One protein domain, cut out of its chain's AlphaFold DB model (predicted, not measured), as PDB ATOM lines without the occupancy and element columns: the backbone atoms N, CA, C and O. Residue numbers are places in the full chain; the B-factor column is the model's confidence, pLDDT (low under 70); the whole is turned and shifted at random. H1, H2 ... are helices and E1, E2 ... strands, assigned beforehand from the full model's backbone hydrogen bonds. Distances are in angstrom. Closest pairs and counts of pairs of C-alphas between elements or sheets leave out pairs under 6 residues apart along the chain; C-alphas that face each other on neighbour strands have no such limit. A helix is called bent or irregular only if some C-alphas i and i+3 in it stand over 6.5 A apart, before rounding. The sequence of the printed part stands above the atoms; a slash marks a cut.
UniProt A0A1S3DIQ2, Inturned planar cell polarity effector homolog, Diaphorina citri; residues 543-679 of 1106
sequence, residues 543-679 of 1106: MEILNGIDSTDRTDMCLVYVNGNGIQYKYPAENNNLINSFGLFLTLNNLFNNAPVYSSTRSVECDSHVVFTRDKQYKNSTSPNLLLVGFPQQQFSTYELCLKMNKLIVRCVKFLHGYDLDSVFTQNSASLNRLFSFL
ATOM      1  N   MET A 543       8.650 -27.763  34.814       74.88
ATOM      2  CA  MET A 543       9.677 -27.681  33.769       74.88
ATOM      3  C   MET A 543       9.418 -28.674  32.623       74.88
ATOM      4  O   MET A 543       9.522 -28.286  31.464       74.88
ATOM      5  N   GLU A 544       8.995 -29.909  32.924       76.12
ATOM      6  CA  GLU A 544       8.568 -30.912  31.931       76.12
ATOM      7  C   GLU A 544       7.366 -30.442  31.088       76.12
ATOM      8  O   GLU A 544       7.283 -30.766  29.906       76.12
ATOM      9  N   ILE A 545       6.437 -29.672  31.671       77.62
ATOM     10  CA  ILE A 545       5.282 -29.109  30.947       77.62
ATOM     11  C   ILE A 545       5.694 -27.932  30.049       77.62
ATOM     12  O   ILE A 545       5.258 -27.862  28.902       77.62
ATOM     13  N   LEU A 546       6.523 -27.009  30.551       76.94
ATOM     14  CA  LEU A 546       6.918 -25.800  29.813       76.94
ATOM     15  C   LEU A 546       7.922 -26.102  28.689       76.94
ATOM     16  O   LEU A 546       7.754 -25.643  27.556       76.94
ATOM     17  N   ASN A 547       8.952 -26.895  28.989       69.00
ATOM     18  CA  ASN A 547      10.038 -27.182  28.052       69.00
ATOM     19  C   ASN A 547       9.768 -28.447  27.221       69.00
ATOM     20  O   ASN A 547      10.284 -28.572  26.110       69.00
ATOM     21  N   GLY A 548       8.904 -29.344  27.696       65.88
ATOM     22  CA  GLY A 548       8.795 -30.706  27.182       65.88
ATOM     23  C   GLY A 548       9.770 -31.649  27.887       65.88
ATOM     24  O   GLY A 548      10.361 -31.313  28.915       65.88
ATOM     25  N   ILE A 549       9.923 -32.849  27.331       66.44
ATOM     26  CA  ILE A 549      10.840 -33.871  27.842       66.44
ATOM     27  C   ILE A 549      11.754 -34.307  26.695       66.44
ATOM     28  O   ILE A 549      11.288 -34.901  25.724       66.44
ATOM     29  N   ASP A 550      13.050 -34.023  26.825       56.81
ATOM     30  CA  ASP A 550      14.069 -34.305  25.801       56.81
ATOM     31  C   ASP A 550      14.610 -35.749  25.854       56.81
ATOM     32  O   ASP A 550      15.530 -36.102  25.121       56.81
ATOM     33  N   SER A 551      14.078 -36.604  26.738       53.88
ATOM     34  CA  SER A 551      14.599 -37.957  26.950       53.88
ATOM     35  C   SER A 551      14.235 -38.902  25.803       53.88
ATOM     36  O   SER A 551      13.135 -39.461  25.759       53.88
ATOM     37  N   THR A 552      15.214 -39.147  24.936       50.31
ATOM     38  CA  THR A 552      15.239 -40.194  23.901       50.31
ATOM     39  C   THR A 552      15.092 -41.618  24.445       50.31
ATOM     40  O   THR A 552      14.718 -42.530  23.715       50.31
ATOM     41  N   ASP A 553      15.363 -41.813  25.735       49.84
ATOM     42  CA  ASP A 553      15.765 -43.104  26.308       49.84
ATOM     43  C   ASP A 553      14.592 -44.018  26.717       49.84
ATOM     44  O   ASP A 553      14.789 -45.024  27.398       49.84
ATOM     45  N   ARG A 554      13.354 -43.663  26.348       56.47
ATOM     46  CA  ARG A 554      12.119 -44.404  26.675       56.47
ATOM     47  C   ARG A 554      11.281 -44.659  25.422       56.47
ATOM     48  O   ARG A 554      10.177 -44.139  25.264       56.47
ATOM     49  N   THR A 555      11.834 -45.460  24.516       56.34
ATOM     50  CA  THR A 555      11.236 -45.804  23.213       56.34
ATOM     51  C   THR A 555      10.122 -46.859  23.270       56.34
ATOM     52  O   THR A 555       9.551 -47.189  22.236       56.34
ATOM     53  N   ASP A 556       9.807 -47.392  24.455       70.81
ATOM     54  CA  ASP A 556       8.866 -48.504  24.660       70.81
ATOM     55  C   ASP A 556       7.456 -48.223  24.101       70.81
ATOM     56  O   ASP A 556       6.798 -49.114  23.567       70.81
ATOM     57  N   MET A 557       6.992 -46.974  24.215       82.50
ATOM     58  CA  MET A 557       5.735 -46.500  23.627       82.50
ATOM     59  C   MET A 557       5.974 -46.000  22.200       82.50
ATOM     60  O   MET A 557       6.734 -45.054  21.988       82.50
ATOM     61  N   CYS A 558       5.260 -46.573  21.234       85.44
ATOM     62  CA  CYS A 558       5.362 -46.208  19.819       85.44
ATOM     63  C   CYS A 558       4.012 -45.749  19.246       85.44
ATOM     64  O   CYS A 558       2.949 -46.168  19.695       85.44
ATOM     65  N   LEU A 559       4.047 -44.919  18.209       89.88
ATOM     66  CA  LEU A 559       2.896 -44.423  17.461       89.88
ATOM     67  C   LEU A 559       3.289 -44.218  15.990       89.88
ATOM     68  O   LEU A 559       4.385 -43.736  15.697       89.88
ATOM     69  N   VAL A 560       2.404 -44.585  15.064       89.06
ATOM     70  CA  VAL A 560       2.567 -44.374  13.613       89.06
ATOM     71  C   VAL A 560       1.214 -43.987  13.014       89.06
ATOM     72  O   VAL A 560       0.230 -44.680  13.255       89.06
ATOM     73  N   TYR A 561       1.153 -42.915  12.222       89.62
ATOM     74  CA  TYR A 561      -0.023 -42.558  11.423       89.62
ATOM     75  C   TYR A 561       0.278 -42.637   9.925       89.62
ATOM     76  O   TYR A 561       1.336 -42.198   9.456       89.62
ATOM     77  N   VAL A 562      -0.673 -43.197   9.182       85.19
ATOM     78  CA  VAL A 562      -0.556 -43.520   7.760       85.19
ATOM     79  C   VAL A 562      -1.834 -43.107   7.034       85.19
ATOM     80  O   VAL A 562      -2.927 -43.240   7.582       85.19
ATOM     81  N   ASN A 563      -1.687 -42.634   5.798       82.31
ATOM     82  CA  ASN A 563      -2.770 -42.358   4.857       82.31
ATOM     83  C   ASN A 563      -2.475 -43.015   3.486       82.31
ATOM     84  O   ASN A 563      -1.644 -43.921   3.374       82.31
ATOM     85  N   GLY A 564      -3.131 -42.552   2.416       72.88
ATOM     86  CA  GLY A 564      -2.908 -43.042   1.045       72.88
ATOM     87  C   GLY A 564      -1.483 -42.862   0.504       72.88
ATOM     88  O   GLY A 564      -1.066 -43.629  -0.360       72.88
ATOM     89  N   ASN A 565      -0.720 -41.913   1.050       73.62
ATOM     90  CA  ASN A 565       0.653 -41.597   0.654       73.62
ATOM     91  C   ASN A 565       1.702 -42.344   1.506       73.62
ATOM     92  O   ASN A 565       2.898 -42.082   1.388       73.62
ATOM     93  N   GLY A 566       1.275 -43.266   2.380       80.75
ATOM     94  CA  GLY A 566       2.144 -43.994   3.305       80.75
ATOM     95  C   GLY A 566       2.267 -43.316   4.673       80.75
ATOM     96  O   GLY A 566       1.372 -42.588   5.104       80.75
ATOM     97  N   ILE A 567       3.361 -43.594   5.390       87.31
ATOM     98  CA  ILE A 567       3.587 -43.091   6.754       87.31
ATOM     99  C   ILE A 567       3.783 -41.570   6.724       87.31
ATOM    100  O   ILE A 567       4.804 -41.098   6.231       87.31
ATOM    101  N   GLN A 568       2.829 -40.823   7.288       87.19
ATOM    102  CA  GLN A 568       2.920 -39.363   7.415       87.19
ATOM    103  C   GLN A 568       3.609 -38.956   8.720       87.19
ATOM    104  O   GLN A 568       4.398 -38.016   8.747       87.19
ATOM    105  N   TYR A 569       3.344 -39.691   9.806       90.50
ATOM    106  CA  TYR A 569       3.860 -39.367  11.133       90.50
ATOM    107  C   TYR A 569       4.304 -40.618  11.895       90.50
ATOM    108  O   TYR A 569       3.688 -41.681  11.799       90.50
ATOM    109  N   LYS A 570       5.375 -40.483  12.680       89.38
ATOM    110  CA  LYS A 570       5.924 -41.531  13.548       89.38
ATOM    111  C   LYS A 570       6.499 -40.916  14.823       89.38
ATOM    112  O   LYS A 570       7.248 -39.944  14.756       89.38
ATOM    113  N   TYR A 571       6.179 -41.513  15.967       87.62
ATOM    114  CA  TYR A 571       6.752 -41.173  17.267       87.62
ATOM    115  C   TYR A 571       7.108 -42.460  18.043       87.62
ATOM    116  O   TYR A 571       6.236 -43.314  18.171       87.62
ATOM    117  N   PRO A 572       8.328 -42.632  18.583       84.50
ATOM    118  CA  PRO A 572       9.510 -41.812  18.324       84.50
ATOM    119  C   PRO A 572       9.864 -41.775  16.824       84.50
ATOM    120  O   PRO A 572       9.383 -42.587  16.026       84.50
ATOM    121  N   ALA A 573      10.659 -40.780  16.425       80.12
ATOM    122  CA  ALA A 573      11.084 -40.617  15.032       80.12
ATOM    123  C   ALA A 573      12.128 -41.673  14.615       80.12
ATOM    124  O   ALA A 573      12.181 -42.074  13.449       80.12
ATOM    125  N   GLU A 574      12.915 -42.153  15.573       75.62
ATOM    126  CA  GLU A 574      13.905 -43.225  15.449       75.62
ATOM    127  C   GLU A 574      13.477 -44.420  16.319       75.62
ATOM    128  O   GLU A 574      12.644 -44.261  17.207       75.62
ATOM    129  N   ASN A 575      14.010 -45.619  16.062       72.38
ATOM    130  CA  ASN A 575      13.766 -46.840  16.857       72.38
ATOM    131  C   ASN A 575      12.280 -47.242  17.055       72.38
ATOM    132  O   ASN A 575      11.925 -47.917  18.018       72.38
ATOM    133  N   ASN A 576      11.400 -46.856  16.127       79.69
ATOM    134  CA  ASN A 576       9.965 -47.139  16.190       79.69
ATOM    135  C   ASN A 576       9.635 -48.540  15.640       79.69
ATOM    136  O   ASN A 576       9.475 -48.734  14.432       79.69
ATOM    137  N   ASN A 577       9.521 -49.519  16.540       72.12
ATOM    138  CA  ASN A 577       9.355 -50.937  16.195       72.12
ATOM    139  C   ASN A 577       8.061 -51.259  15.423       72.12
ATOM    140  O   ASN A 577       8.015 -52.263  14.708       72.12
ATOM    141  N   LEU A 578       7.029 -50.406  15.494       76.88
ATOM    142  CA  LEU A 578       5.773 -50.617  14.761       76.88
ATOM    143  C   LEU A 578       5.974 -50.628  13.241       76.88
ATOM    144  O   LEU A 578       5.230 -51.317  12.546       76.88
ATOM    145  N   ILE A 579       6.978 -49.903  12.730       77.88
ATOM    146  CA  ILE A 579       7.245 -49.759  11.290       77.88
ATOM    147  C   ILE A 579       7.508 -51.122  10.630       77.88
ATOM    148  O   ILE A 579       7.027 -51.359   9.524       77.88
ATOM    149  N   ASN A 580       8.185 -52.043  11.320       71.94
ATOM    150  CA  ASN A 580       8.441 -53.398  10.814       71.94
ATOM    151  C   ASN A 580       7.128 -54.186  10.655       71.94
ATOM    152  O   ASN A 580       6.861 -54.773   9.608       71.94
ATOM    153  N   SER A 581       6.266 -54.109  11.672       68.56
ATOM    154  CA  SER A 581       4.969 -54.793  11.714       68.56
ATOM    155  C   SER A 581       3.869 -54.121  10.874       68.56
ATOM    156  O   SER A 581       2.791 -54.686  10.691       68.56
ATOM    157  N   PHE A 582       4.099 -52.914  10.344       72.06
ATOM    158  CA  PHE A 582       3.069 -52.062   9.733       72.06
ATOM    159  C   PHE A 582       2.274 -52.752   8.602       72.06
ATOM    160  O   PHE A 582       1.048 -52.626   8.531       72.06
ATOM    161  N   GLY A 583       2.943 -53.551   7.763       69.44
ATOM    162  CA  GLY A 583       2.304 -54.308   6.678       69.44
ATOM    163  C   GLY A 583       1.258 -55.329   7.154       69.44
ATOM    164  O   GLY A 583       0.275 -55.583   6.450       69.44
ATOM    165  N   LEU A 584       1.407 -55.865   8.374       70.25
ATOM    166  CA  LEU A 584       0.382 -56.687   9.020       70.25
ATOM    167  C   LEU A 584      -0.875 -55.854   9.281       70.25
ATOM    168  O   LEU A 584      -1.964 -56.269   8.900       70.25
ATOM    169  N   PHE A 585      -0.737 -54.662   9.866       71.75
ATOM    170  CA  PHE A 585      -1.876 -53.814  10.227       71.75
ATOM    171  C   PHE A 585      -2.610 -53.223   9.016       71.75
ATOM    172  O   PHE A 585      -3.834 -53.120   9.061       71.75
ATOM    173  N   LEU A 586      -1.923 -52.953   7.897       71.56
ATOM    174  CA  LEU A 586      -2.591 -52.693   6.611       71.56
ATOM    175  C   LEU A 586      -3.416 -53.894   6.138       71.56
ATOM    176  O   LEU A 586      -4.567 -53.747   5.730       71.56
ATOM    177  N   THR A 587      -2.837 -55.093   6.212       71.94
ATOM    178  CA  THR A 587      -3.513 -56.326   5.792       71.94
ATOM    179  C   THR A 587      -4.743 -56.590   6.667       71.94
ATOM    180  O   THR A 587      -5.810 -56.889   6.138       71.94
ATOM    181  N   LEU A 588      -4.639 -56.399   7.987       65.25
ATOM    182  CA  LEU A 588      -5.767 -56.470   8.920       65.25
ATOM    183  C   LEU A 588      -6.821 -55.398   8.602       65.25
ATOM    184  O   LEU A 588      -7.994 -55.735   8.474       65.25
ATOM    185  N   ASN A 589      -6.430 -54.135   8.397       70.50
ATOM    186  CA  ASN A 589      -7.362 -53.060   8.044       70.50
ATOM    187  C   ASN A 589      -8.199 -53.406   6.801       70.50
ATOM    188  O   ASN A 589      -9.415 -53.228   6.830       70.50
ATOM    189  N   ASN A 590      -7.557 -53.931   5.755       68.75
ATOM    190  CA  ASN A 590      -8.197 -54.235   4.473       68.75
ATOM    191  C   ASN A 590      -9.019 -55.540   4.512       68.75
ATOM    192  O   ASN A 590     -10.010 -55.667   3.797       68.75
ATOM    193  N   LEU A 591      -8.636 -56.511   5.351       62.84
ATOM    194  CA  LEU A 591      -9.447 -57.706   5.628       62.84
ATOM    195  C   LEU A 591     -10.676 -57.388   6.495       62.84
ATOM    196  O   LEU A 591     -11.678 -58.100   6.427       62.84
ATOM    197  N   PHE A 592     -10.606 -56.326   7.302       59.75
ATOM    198  CA  PHE A 592     -11.620 -55.964   8.285       59.75
ATOM    199  C   PHE A 592     -12.183 -54.556   8.051       59.75
ATOM    200  O   PHE A 592     -12.196 -53.698   8.939       59.75
ATOM    201  N   ASN A 593     -12.744 -54.328   6.861       55.62
ATOM    202  CA  ASN A 593     -13.496 -53.106   6.551       55.62
ATOM    203  C   ASN A 593     -14.626 -52.826   7.569       55.62
ATOM    204  O   ASN A 593     -14.896 -51.662   7.855       55.62
ATOM    205  N   ASN A 594     -15.186 -53.860   8.210       50.09
ATOM    206  CA  ASN A 594     -16.271 -53.738   9.194       50.09
ATOM    207  C   ASN A 594     -15.819 -53.866  10.670       50.09
ATOM    208  O   ASN A 594     -16.670 -53.984  11.547       50.09
ATOM    209  N   ALA A 595     -14.513 -53.880  10.978       50.34
ATOM    210  CA  ALA A 595     -14.044 -53.954  12.370       50.34
ATOM    211  C   ALA A 595     -14.376 -52.686  13.189       50.34
ATOM    212  O   ALA A 595     -14.485 -51.590  12.627       50.34
ATOM    213  N   PRO A 596     -14.474 -52.800  14.531       51.78
ATOM    214  CA  PRO A 596     -14.582 -51.647  15.411       51.78
ATOM    215  C   PRO A 596     -13.368 -50.727  15.246       51.78
ATOM    216  O   PRO A 596     -12.228 -51.164  15.120       51.78
ATOM    217  N   VAL A 597     -13.623 -49.420  15.311       56.88
ATOM    218  CA  VAL A 597     -12.637 -48.344  15.075       56.88
ATOM    219  C   VAL A 597     -11.548 -48.244  16.164       56.88
ATOM    220  O   VAL A 597     -10.640 -47.423  16.071       56.88
ATOM    221  N   TYR A 598     -11.600 -49.106  17.176       63.97
ATOM    222  CA  TYR A 598     -10.518 -49.333  18.126       63.97
ATOM    223  C   TYR A 598     -10.454 -50.838  18.393       63.97
ATOM    224  O   TYR A 598     -11.386 -51.387  18.980       63.97
ATOM    225  N   SER A 599      -9.375 -51.499  17.986       60.38
ATOM    226  CA  SER A 599      -9.086 -52.888  18.363       60.38
ATOM    227  C   SER A 599      -7.581 -53.090  18.541       60.38
ATOM    228  O   SER A 599      -6.778 -52.248  18.137       60.38
ATOM    229  N   SER A 600      -7.199 -54.157  19.240       61.53
ATOM    230  CA  SER A 600      -5.848 -54.339  19.777       61.53
ATOM    231  C   SER A 600      -5.302 -55.738  19.512       61.53
ATOM    232  O   SER A 600      -5.975 -56.726  19.801       61.53
ATOM    233  N   THR A 601      -4.056 -55.838  19.055       58.72
ATOM    234  CA  THR A 601      -3.366 -57.111  18.802       58.72
ATOM    235  C   THR A 601      -2.014 -57.120  19.514       58.72
ATOM    236  O   THR A 601      -1.282 -56.134  19.461       58.72
ATOM    237  N   ARG A 602      -1.655 -58.224  20.184       57.75
ATOM    238  CA  ARG A 602      -0.307 -58.386  20.754       57.75
ATOM    239  C   ARG A 602       0.678 -58.689  19.621       57.75
ATOM    240  O   ARG A 602       0.575 -59.744  19.000       57.75
ATOM    241  N   SER A 603       1.618 -57.783  19.364       56.31
ATOM    242  CA  SER A 603       2.704 -58.007  18.405       56.31
ATOM    243  C   SER A 603       3.898 -58.641  19.111       56.31
ATOM    244  O   SER A 603       4.473 -58.039  20.018       56.31
ATOM    245  N   VAL A 604       4.293 -59.842  18.676       50.72
ATOM    246  CA  VAL A 604       5.512 -60.516  19.163       50.72
ATOM    247  C   VAL A 604       6.773 -59.772  18.698       50.72
ATOM    248  O   VAL A 604       7.756 -59.724  19.424       50.72
ATOM    249  N   GLU A 605       6.722 -59.109  17.539       52.41
ATOM    250  CA  GLU A 605       7.821 -58.294  16.995       52.41
ATOM    251  C   GLU A 605       8.076 -57.000  17.794       52.41
ATOM    252  O   GLU A 605       9.069 -56.317  17.554       52.41
ATOM    253  N   CYS A 606       7.178 -56.632  18.717       55.34
ATOM    254  CA  CYS A 606       7.243 -55.373  19.468       55.34
ATOM    255  C   CYS A 606       7.064 -55.536  20.993       55.34
ATOM    256  O   CYS A 606       6.998 -54.524  21.683       55.34
ATOM    257  N   ASP A 607       6.881 -56.766  21.499       67.75
ATOM    258  CA  ASP A 607       6.417 -57.114  22.867       67.75
ATOM    259  C   ASP A 607       5.344 -56.158  23.445       67.75
ATOM    260  O   ASP A 607       5.371 -55.721  24.598       67.75
ATOM    261  N   SER A 608       4.396 -55.783  22.582       69.62
ATOM    262  CA  SER A 608       3.452 -54.688  22.821       69.62
ATOM    263  C   SER A 608       2.040 -55.037  22.369       69.62
ATOM    264  O   SER A 608       1.831 -55.717  21.360       69.62
ATOM    265  N   HIS A 609       1.052 -54.486  23.069       73.94
ATOM    266  CA  HIS A 609      -0.312 -54.359  22.579       73.94
ATOM    267  C   HIS A 609      -0.370 -53.212  21.563       73.94
ATOM    268  O   HIS A 609      -0.310 -52.043  21.930       73.94
ATOM    269  N   VAL A 610      -0.496 -53.535  20.277       75.69
ATOM    270  CA  VAL A 610      -0.701 -52.538  19.221       75.69
ATOM    271  C   VAL A 610      -2.196 -52.314  19.054       75.69
ATOM    272  O   VAL A 610      -2.922 -53.228  18.659       75.69
ATOM    273  N   VAL A 611      -2.665 -51.110  19.366       76.56
ATOM    274  CA  VAL A 611      -4.038 -50.671  19.105       76.56
ATOM    275  C   VAL A 611      -4.071 -49.936  17.774       76.56
ATOM    276  O   VAL A 611      -3.237 -49.060  17.544       76.56
ATOM    277  N   PHE A 612      -5.037 -50.257  16.915       77.94
ATOM    278  CA  PHE A 612      -5.244 -49.548  15.656       77.94
ATOM    279  C   PHE A 612      -6.583 -48.806  15.607       77.94
ATOM    280  O   PHE A 612      -7.584 -49.242  16.183       77.94
ATOM    281  N   THR A 613      -6.585 -47.666  14.912       79.75
ATOM    282  CA  THR A 613      -7.740 -46.780  14.745       79.75
ATOM    283  C   THR A 613      -7.817 -46.247  13.325       79.75
ATOM    284  O   THR A 613      -6.914 -45.555  12.864       79.75
ATOM    285  N   ARG A 614      -8.926 -46.539  12.642       75.06
ATOM    286  CA  ARG A 614      -9.261 -45.965  11.332       75.06
ATOM    287  C   ARG A 614     -10.003 -44.645  11.523       75.06
ATOM    288  O   ARG A 614     -10.919 -44.592  12.344       75.06
ATOM    289  N   ASP A 615      -9.678 -43.603  10.761       69.44
ATOM    290  CA  ASP A 615     -10.498 -42.387  10.825       69.44
ATOM    291  C   ASP A 615     -11.859 -42.581  10.134       69.44
ATOM    292  O   ASP A 615     -11.961 -43.191   9.069       69.44
ATOM    293  N   LYS A 616     -12.935 -42.086  10.758       58.41
ATOM    294  CA  LYS A 616     -14.320 -42.364  10.334       58.41
ATOM    295  C   LYS A 616     -14.817 -41.468   9.200       58.41
ATOM    296  O   LYS A 616     -15.814 -41.824   8.576       58.41
ATOM    297  N   GLN A 617     -14.182 -40.320   8.956       51.88
ATOM    298  CA  GLN A 617     -14.672 -39.340   7.975       51.88
ATOM    299  C   GLN A 617     -14.583 -39.863   6.529       51.88
ATOM    300  O   GLN A 617     -15.460 -39.577   5.720       51.88
ATOM    301  N   TYR A 618     -13.616 -40.734   6.233       50.94
ATOM    302  CA  TYR A 618     -13.414 -41.324   4.908       50.94
ATOM    303  C   TYR A 618     -13.984 -42.748   4.779       50.94
ATOM    304  O   TYR A 618     -13.281 -43.672   4.377       50.94
ATOM    305  N   LYS A 619     -15.287 -42.934   5.061       46.41
ATOM    306  CA  LYS A 619     -15.994 -44.222   4.843       46.41
ATOM    307  C   LYS A 619     -15.821 -44.804   3.429       46.41
ATOM    308  O   LYS A 619     -15.889 -46.019   3.276       46.41
ATOM    309  N   ASN A 620     -15.607 -43.944   2.430       45.06
ATOM    310  CA  ASN A 620     -15.551 -44.309   1.013       45.06
ATOM    311  C   ASN A 620     -14.139 -44.198   0.400       45.06
ATOM    312  O   ASN A 620     -14.013 -44.344  -0.813       45.06
ATOM    313  N   SER A 621     -13.086 -43.912   1.180       52.22
ATOM    314  CA  SER A 621     -11.732 -43.859   0.611       52.22
ATOM    315  C   SER A 621     -11.111 -45.247   0.504       52.22
ATOM    316  O   SER A 621     -11.156 -46.040   1.442       52.22
ATOM    317  N   THR A 622     -10.442 -45.503  -0.617       51.62
ATOM    318  CA  THR A 622      -9.570 -46.668  -0.817       51.62
ATOM    319  C   THR A 622      -8.247 -46.554  -0.038       51.62
ATOM    320  O   THR A 622      -7.464 -47.504  -0.024       51.62
ATOM    321  N   SER A 623      -7.960 -45.402   0.586       60.50
ATOM    322  CA  SER A 623      -6.729 -45.154   1.347       60.50
ATOM    323  C   SER A 623      -6.794 -45.672   2.795       60.50
ATOM    324  O   SER A 623      -7.804 -45.492   3.480       60.50
ATOM    325  N   PRO A 624      -5.709 -46.269   3.322       66.12
ATOM    326  CA  PRO A 624      -5.659 -46.750   4.698       66.12
ATOM    327  C   PRO A 624      -5.340 -45.606   5.675       66.12
ATOM    328  O   PRO A 624      -4.218 -45.501   6.158       66.12
ATOM    329  N   ASN A 625      -6.328 -44.760   5.980       79.38
ATOM    330  CA  ASN A 625      -6.197 -43.687   6.977       79.38
ATOM    331  C   ASN A 625      -6.222 -44.292   8.395       79.38
ATOM    332  O   ASN A 625      -7.290 -44.473   8.994       79.38
ATOM    333  N   LEU A 626      -5.040 -44.670   8.893       82.56
ATOM    334  CA  LEU A 626      -4.837 -45.600  10.003       82.56
ATOM    335  C   LEU A 626      -3.796 -45.071  11.005       82.56
ATOM    336  O   LEU A 626      -2.623 -44.893  10.677       82.56
ATOM    337  N   LEU A 627      -4.224 -44.891  12.254       87.06
ATOM    338  CA  LEU A 627      -3.361 -44.670  13.412       87.06
ATOM    339  C   LEU A 627      -3.041 -46.009  14.087       87.06
ATOM    340  O   LEU A 627      -3.951 -46.786  14.370       87.06
ATOM    341  N   LEU A 628      -1.770 -46.242  14.406       86.62
ATOM    342  CA  LEU A 628      -1.278 -47.335  15.243       86.62
ATOM    343  C   LEU A 628      -0.648 -46.759  16.513       86.62
ATOM    344  O   LEU A 628       0.134 -45.814  16.426       86.62
ATOM    345  N   VAL A 629      -0.932 -47.355  17.672       87.69
ATOM    346  CA  VAL A 629      -0.286 -47.030  18.955       87.69
ATOM    347  C   VAL A 629       0.138 -48.323  19.648       87.69
ATOM    348  O   VAL A 629      -0.694 -49.180  19.938       87.69
ATOM    349  N   GLY A 630       1.437 -48.478  19.886       83.94
ATOM    350  CA  GLY A 630       2.054 -49.606  20.574       83.94
ATOM    351  C   GLY A 630       2.226 -49.308  22.056       83.94
ATOM    352  O   GLY A 630       2.943 -48.377  22.419       83.94
ATOM    353  N   PHE A 631       1.570 -50.116  22.886       80.94
ATOM    354  CA  PHE A 631       1.628 -50.068  24.340       80.94
ATOM    355  C   PHE A 631       2.466 -51.251  24.861       80.94
ATOM    356  O   PHE A 631       2.047 -52.400  24.678       80.94
ATOM    357  N   PRO A 632       3.623 -51.015  25.501       76.44
ATOM    358  CA  PRO A 632       4.506 -52.074  25.980       76.44
ATOM    359  C   PRO A 632       3.841 -52.871  27.107       76.44
ATOM    360  O   PRO A 632       3.268 -52.311  28.045       76.44
ATOM    361  N   GLN A 633       3.901 -54.201  27.016       66.94
ATOM    362  CA  GLN A 633       3.085 -55.079  27.861       66.94
ATOM    363  C   GLN A 633       3.412 -54.977  29.360       66.94
ATOM    364  O   GLN A 633       2.535 -55.187  30.198       66.94
ATOM    365  N   GLN A 634       4.655 -54.635  29.712       66.06
ATOM    366  CA  GLN A 634       5.101 -54.539  31.106       66.06
ATOM    367  C   GLN A 634       4.382 -53.414  31.870       66.06
ATOM    368  O   GLN A 634       4.106 -53.554  33.060       66.06
ATOM    369  N   GLN A 635       4.036 -52.319  31.184       61.84
ATOM    370  CA  GLN A 635       3.301 -51.181  31.736       61.84
ATOM    371  C   GLN A 635       1.805 -51.203  31.375       61.84
ATOM    372  O   GLN A 635       1.022 -50.495  32.006       61.84
ATOM    373  N   PHE A 636       1.389 -52.001  30.386       66.81
ATOM    374  CA  PHE A 636       0.002 -52.093  29.919       66.81
ATOM    375  C   PHE A 636      -0.463 -53.553  29.844       66.81
ATOM    376  O   PHE A 636      -0.476 -54.178  28.787       66.81
ATOM    377  N   SER A 637      -0.868 -54.086  30.997       56.00
ATOM    378  CA  SER A 637      -1.202 -55.503  31.187       56.00
ATOM    379  C   SER A 637      -2.562 -55.943  30.629       56.00
ATOM    380  O   SER A 637      -2.808 -57.146  30.532       56.00
ATOM    381  N   THR A 638      -3.454 -55.013  30.260       56.50
ATOM    382  CA  THR A 638      -4.757 -55.340  29.660       56.50
ATOM    383  C   THR A 638      -5.008 -54.591  28.356       56.50
ATOM    384  O   THR A 638      -4.740 -53.396  28.206       56.50
ATOM    385  N   TYR A 639      -5.607 -55.308  27.408       59.16
ATOM    386  CA  TYR A 639      -6.074 -54.770  26.132       59.16
ATOM    387  C   TYR A 639      -7.100 -53.629  26.325       59.16
ATOM    388  O   TYR A 639      -7.065 -52.633  25.605       59.16
ATOM    389  N   GLU A 640      -7.974 -53.733  27.335       59.69
ATOM    390  CA  GLU A 640      -8.999 -52.735  27.652       59.69
ATOM    391  C   GLU A 640      -8.373 -51.400  28.080       59.69
ATOM    392  O   GLU A 640      -8.814 -50.339  27.634       59.69
ATOM    393  N   LEU A 641      -7.300 -51.442  28.882       63.53
ATOM    394  CA  LEU A 641      -6.529 -50.254  29.246       63.53
ATOM    395  C   LEU A 641      -5.903 -49.614  28.001       63.53
ATOM    396  O   LEU A 641      -6.029 -48.405  27.815       63.53
ATOM    397  N   CYS A 642      -5.312 -50.412  27.106       69.00
ATOM    398  CA  CYS A 642      -4.760 -49.922  25.838       69.00
ATOM    399  C   CYS A 642      -5.840 -49.240  24.974       69.00
ATOM    400  O   CYS A 642      -5.624 -48.154  24.434       69.00
ATOM    401  N   LEU A 643      -7.039 -49.831  24.884       68.88
ATOM    402  CA  LEU A 643      -8.181 -49.267  24.156       68.88
ATOM    403  C   LEU A 643      -8.691 -47.961  24.785       68.88
ATOM    404  O   LEU A 643      -8.965 -47.006  24.057       68.88
ATOM    405  N   LYS A 644      -8.791 -47.886  26.119       70.31
ATOM    406  CA  LYS A 644      -9.158 -46.657  26.848       70.31
ATOM    407  C   LYS A 644      -8.122 -45.553  26.635       70.31
ATOM    408  O   LYS A 644      -8.499 -44.429  26.310       70.31
ATOM    409  N   MET A 645      -6.835 -45.883  26.732       74.12
ATOM    410  CA  MET A 645      -5.746 -44.933  26.513       74.12
ATOM    411  C   MET A 645      -5.680 -44.441  25.065       74.12
ATOM    412  O   MET A 645      -5.536 -43.241  24.851       74.12
ATOM    413  N   ASN A 646      -5.866 -45.311  24.067       82.81
ATOM    414  CA  ASN A 646      -5.917 -44.879  22.668       82.81
ATOM    415  C   ASN A 646      -7.156 -44.004  22.377       82.81
ATOM    416  O   ASN A 646      -7.038 -42.968  21.728       82.81
ATOM    417  N   LYS A 647      -8.337 -44.337  22.927       79.44
ATOM    418  CA  LYS A 647      -9.527 -43.460  22.853       79.44
ATOM    419  C   LYS A 647      -9.252 -42.069  23.452       79.44
ATOM    420  O   LYS A 647      -9.673 -41.072  22.868       79.44
ATOM    421  N   LEU A 648      -8.535 -41.997  24.578       81.00
ATOM    422  CA  LEU A 648      -8.123 -40.743  25.225       81.00
ATOM    423  C   LEU A 648      -7.135 -39.963  24.339       81.00
ATOM    424  O   LEU A 648      -7.374 -38.787  24.067       81.00
ATOM    425  N   ILE A 649      -6.096 -40.621  23.811       85.62
ATOM    426  CA  ILE A 649      -5.124 -40.039  22.868       85.62
ATOM    427  C   ILE A 649      -5.835 -39.450  21.643       85.62
ATOM    428  O   ILE A 649      -5.697 -38.260  21.374       85.62
ATOM    429  N   VAL A 650      -6.649 -40.238  20.934       85.94
ATOM    430  CA  VAL A 650      -7.353 -39.799  19.715       85.94
ATOM    431  C   VAL A 650      -8.341 -38.667  20.001       85.94
ATOM    432  O   VAL A 650      -8.494 -37.759  19.181       85.94
ATOM    433  N   ARG A 651      -9.008 -38.674  21.163       84.25
ATOM    434  CA  ARG A 651      -9.887 -37.573  21.579       84.25
ATOM    435  C   ARG A 651      -9.096 -36.299  21.880       84.25
ATOM    436  O   ARG A 651      -9.485 -35.245  21.390       84.25
ATOM    437  N   CYS A 652      -8.002 -36.402  22.630       88.00
ATOM    438  CA  CYS A 652      -7.109 -35.292  22.953       88.00
ATOM    439  C   CYS A 652      -6.504 -34.662  21.688       88.00
ATOM    440  O   CYS A 652      -6.607 -33.453  21.506       88.00
ATOM    441  N   VAL A 653      -5.931 -35.479  20.800       88.56
ATOM    442  CA  VAL A 653      -5.305 -35.035  19.545       88.56
ATOM    443  C   VAL A 653      -6.326 -34.321  18.655       88.56
ATOM    444  O   VAL A 653      -6.079 -33.182  18.261       88.56
ATOM    445  N   LYS A 654      -7.511 -34.916  18.426       85.81
ATOM    446  CA  LYS A 654      -8.557 -34.264  17.619       85.81
ATOM    447  C   LYS A 654      -9.059 -32.951  18.243       85.81
ATOM    448  O   LYS A 654      -9.250 -31.975  17.529       85.81
ATOM    449  N   PHE A 655      -9.234 -32.897  19.567       88.19
ATOM    450  CA  PHE A 655      -9.705 -31.691  20.266       88.19
ATOM    451  C   PHE A 655      -8.682 -30.540  20.272       88.19
ATOM    452  O   PHE A 655      -9.073 -29.377  20.286       88.19
ATOM    453  N   LEU A 656      -7.381 -30.842  20.267       86.50
ATOM    454  CA  LEU A 656      -6.311 -29.841  20.378       86.50
ATOM    455  C   LEU A 656      -5.752 -29.331  19.045       86.50
ATOM    456  O   LEU A 656      -5.061 -28.311  19.062       86.50
ATOM    457  N   HIS A 657      -5.958 -30.062  17.945       82.44
ATOM    458  CA  HIS A 657      -5.273 -29.798  16.672       82.44
ATOM    459  C   HIS A 657      -6.173 -29.853  15.425       82.44
ATOM    460  O   HIS A 657      -5.777 -29.305  14.401       82.44
ATOM    461  N   GLY A 658      -7.349 -30.496  15.471       79.69
ATOM    462  CA  GLY A 658      -8.261 -30.564  14.323       79.69
ATOM    463  C   GLY A 658      -9.081 -31.854  14.246       79.69
ATOM    464  O   GLY A 658      -8.679 -32.910  14.729       79.69
ATOM    465  N   TYR A 659     -10.259 -31.786  13.624       74.62
ATOM    466  CA  TYR A 659     -11.212 -32.902  13.625       74.62
ATOM    467  C   TYR A 659     -10.790 -34.120  12.800       74.62
ATOM    468  O   TYR A 659     -11.223 -35.221  13.135       74.62
ATOM    469  N   ASP A 660      -9.972 -33.936  11.765       77.62
ATOM    470  CA  ASP A 660      -9.432 -34.977  10.880       77.62
ATOM    471  C   ASP A 660      -8.009 -35.359  11.315       77.62
ATOM    472  O   ASP A 660      -7.183 -34.484  11.569       77.62
ATOM    473  N   LEU A 661      -7.706 -36.659  11.413       82.06
ATOM    474  CA  LEU A 661      -6.351 -37.102  11.749       82.06
ATOM    475  C   LEU A 661      -5.346 -36.876  10.613       82.06
ATOM    476  O   LEU A 661      -4.167 -36.730  10.923       82.06
ATOM    477  N   ASP A 662      -5.760 -36.834   9.344       81.94
ATOM    478  CA  ASP A 662      -4.811 -36.680   8.234       81.94
ATOM    479  C   ASP A 662      -4.204 -35.271   8.227       81.94
ATOM    480  O   ASP A 662      -2.985 -35.106   8.310       81.94
ATOM    481  N   SER A 663      -5.050 -34.241   8.291       79.94
ATOM    482  CA  SER A 663      -4.645 -32.848   8.519       79.94
ATOM    483  C   SER A 663      -3.795 -32.687   9.789       79.94
ATOM    484  O   SER A 663      -2.734 -32.062   9.756       79.94
ATOM    485  N   VAL A 664      -4.192 -33.317  10.904       83.38
ATOM    486  CA  VAL A 664      -3.463 -33.194  12.178       83.38
ATOM    487  C   VAL A 664      -2.086 -33.855  12.160       83.38
ATOM    488  O   VAL A 664      -1.166 -33.300  12.751       83.38
ATOM    489  N   PHE A 665      -1.910 -35.008  11.511       86.19
ATOM    490  CA  PHE A 665      -0.616 -35.705  11.480       86.19
ATOM    491  C   PHE A 665       0.292 -35.290  10.314       86.19
ATOM    492  O   PHE A 665       1.504 -35.489  10.404       86.19
ATOM    493  N   THR A 666      -0.247 -34.690   9.248       80.06
ATOM    494  CA  THR A 666       0.562 -34.071   8.179       80.06
ATOM    495  C   THR A 666       1.100 -32.690   8.566       80.06
ATOM    496  O   THR A 666       2.118 -32.257   8.026       80.06
ATOM    497  N   GLN A 667       0.467 -32.004   9.524       67.25
ATOM    498  CA  GLN A 667       0.862 -30.673   9.996       67.25
ATOM    499  C   GLN A 667       1.433 -30.708  11.428       67.25
ATOM    500  O   GLN A 667       1.268 -31.665  12.174       67.25
ATOM    501  N   ASN A 668       2.119 -29.634  11.837       67.94
ATOM    502  CA  ASN A 668       2.441 -29.331  13.245       67.94
ATOM    503  C   ASN A 668       3.164 -30.446  14.061       67.94
ATOM    504  O   ASN A 668       2.991 -30.579  15.278       67.94
ATOM    505  N   SER A 669       4.024 -31.228  13.400       76.56
ATOM    506  CA  SER A 669       4.711 -32.401  13.974       76.56
ATOM    507  C   SER A 669       5.528 -32.116  15.244       76.56
ATOM    508  O   SER A 669       5.612 -32.974  16.120       76.56
ATOM    509  N   ALA A 670       6.091 -30.912  15.398       80.88
ATOM    510  CA  ALA A 670       6.842 -30.519  16.594       80.88
ATOM    511  C   ALA A 670       5.957 -30.422  17.854       80.88
ATOM    512  O   ALA A 670       6.368 -30.854  18.934       80.88
ATOM    513  N   SER A 671       4.727 -29.908  17.722       81.88
ATOM    514  CA  SER A 671       3.776 -29.818  18.838       81.88
ATOM    515  C   SER A 671       3.297 -31.211  19.261       81.88
ATOM    516  O   SER A 671       3.263 -31.524  20.454       81.88
ATOM    517  N   LEU A 672       3.049 -32.090  18.282       87.06
ATOM    518  CA  LEU A 672       2.743 -33.503  18.515       87.06
ATOM    519  C   LEU A 672       3.908 -34.256  19.178       87.06
ATOM    520  O   LEU A 672       3.685 -34.974  20.150       87.06
ATOM    521  N   ASN A 673       5.154 -34.044  18.738       86.06
ATOM    522  CA  ASN A 673       6.338 -34.648  19.364       86.06
ATOM    523  C   ASN A 673       6.454 -34.268  20.849       86.06
ATOM    524  O   ASN A 673       6.704 -35.138  21.683       86.06
ATOM    525  N   ARG A 674       6.227 -32.990  21.202       82.31
ATOM    526  CA  ARG A 674       6.218 -32.541  22.606       82.31
ATOM    527  C   ARG A 674       5.067 -33.182  23.394       82.31
ATOM    528  O   ARG A 674       5.292 -33.634  24.515       82.31
ATOM    529  N   LEU A 675       3.867 -33.265  22.808       85.62
ATOM    530  CA  LEU A 675       2.690 -33.893  23.423       85.62
ATOM    531  C   LEU A 675       2.919 -35.385  23.715       85.62
ATOM    532  O   LEU A 675       2.698 -35.820  24.846       85.62
ATOM    533  N   PHE A 676       3.384 -36.163  22.734       87.44
ATOM    534  CA  PHE A 676       3.629 -37.596  22.911       87.44
ATOM    535  C   PHE A 676       4.844 -37.877  23.792       87.44
ATOM    536  O   PHE A 676       4.753 -38.768  24.632       87.44
ATOM    537  N   SER A 677       5.930 -37.097  23.695       83.19
ATOM    538  CA  SER A 677       7.061 -37.242  24.622       83.19
ATOM    539  C   SER A 677       6.621 -37.041  26.067       83.19
ATOM    540  O   SER A 677       6.871 -37.904  26.908       83.19
ATOM    541  N   PHE A 678       5.897 -35.958  26.361       79.50
ATOM    542  CA  PHE A 678       5.398 -35.711  27.709       79.50
ATOM    543  C   PHE A 678       4.430 -36.814  28.170       79.50
ATOM    544  O   PHE A 678       4.626 -37.408  29.233       79.50
ATOM    545  N   LEU A 679       3.417 -37.141  27.361       81.50
ATOM    546  CA  LEU A 679       2.398 -38.134  27.704       81.50
ATOM    547  C   LEU A 679       2.992 -39.531  27.925       81.50
ATOM    548  O   LEU A 679       2.711 -40.163  28.943       81.50
TER     549      LEU A 679
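This is residues 543 to 679 of the 1106 residues of the protein "Inturned planar cell polarity effector homolog" of Diaphorina citri (UniProt A0A1S3DIQ2). A strongly twisted sheet of five strands has helices over both faces: the long helix H3 and the short helices H4 and H5 cover one face, and H2 sits on the other, where the sheet curls round it. H1 lies off the sheet at one end of the long axis, close to H5, and a strand-free stretch leads from it to E1. The printed part has 137 residues with five named helices and five named strands, in the order H1 E1 E2 H2 E3 E4 E5 H3 H4 H5; the sheet runs E2 E1 E5 E4 E3, all antiparallel, and the class is mixed, helices and strands. It is compact, with a radius of gyration of the C-alphas of 14.3 A, and spans 44 by 32 by 25 A.

In the sheet, E1, residues 558 to 563, is an inner strand between E2, residues 566 to 571, and E5, residues 626 to 632. E1 and E2 form a hairpin, with N 561 and O 569 2.9 A apart, within hydrogen-bond range. E1 and E5 are antiparallel at 170 degrees, with N 628 and O 560 at 2.8 A. On the other side of E5 is E4, residues 608 to 614, with N 611 and O 629 at 2.8 A. E3, residues 599 to 603, is the edge strand beside E4, with N 610 and O 601 at 2.8 A. E3, E4 and E5 make a meander, each strand the antiparallel neighbour of the one before. H3, residues 639 to 657, is on the sheet at a height of 9.2 A, over E5 and E4, and runs slantwise to the strands, at 47 degrees to E4 on the local plane; the closest C-alphas of H3 and E4 are those of Leu 643 and Val 611, 6.7 A apart. H4, residues 661 to 666, is on the same face, over E1 at a height of 8.3 A, and runs across the strands, at 82 degrees to E1 on the local plane. H3 touches H4 with residues 653 to 657 alone, closest at the C-alphas of His 657 and Val 664, 5.9 A; the tilt of 67 degrees is steep, only just short of about perpendicular. H5, residues 669 to 679, is also on this face, only just over E2, on which 3 of its 11 C-alphas fall. H2, residues 578 to 591, is on the opposite face, and the C-alphas of Leu 578 and Cys 558, its closest to E1, are 6.7 A apart; H2 is irregular, with C-alphas 580 and 583 7.5 A apart. H1, residues 543 to 547, is not on the sheet; it is close to H5 but not clearly touching, with the C-alphas of Glu 544 and Phe 678 7.1 A apart. In H1, H3, H4 and H5 every O i to N i+4 pair is within hydrogen-bond range; in H2 it is 7 of 10.

H1 begins at C-alpha 543, (9.677, -27.681, 33.769), and is 5.8 A long. E1 measures 17.5 A, E2 15.0 A, E3 12.9 A, E4 19.2 A and E5 19.6 A. H2 measures 19.1 A and H3 26.7 A, with H3 beginning at C-alpha 639, (-6.074, -54.770, 26.132). H4 is 8.3 A long, and H5, 15.1 A long, ends at C-alpha 679, (2.398, -38.134, 27.704).

The two C-alphas farthest apart, those of Met 543 and Leu 591, are 45.4 A apart. The printed part has no cut. The link E4 to E5 is long, with 11 residues. Mean pLDDT of the printed part is 72.4; 54 residues are under 70, among them 547 to 555, 590 to 608, 615 to 624 and 633 to 643.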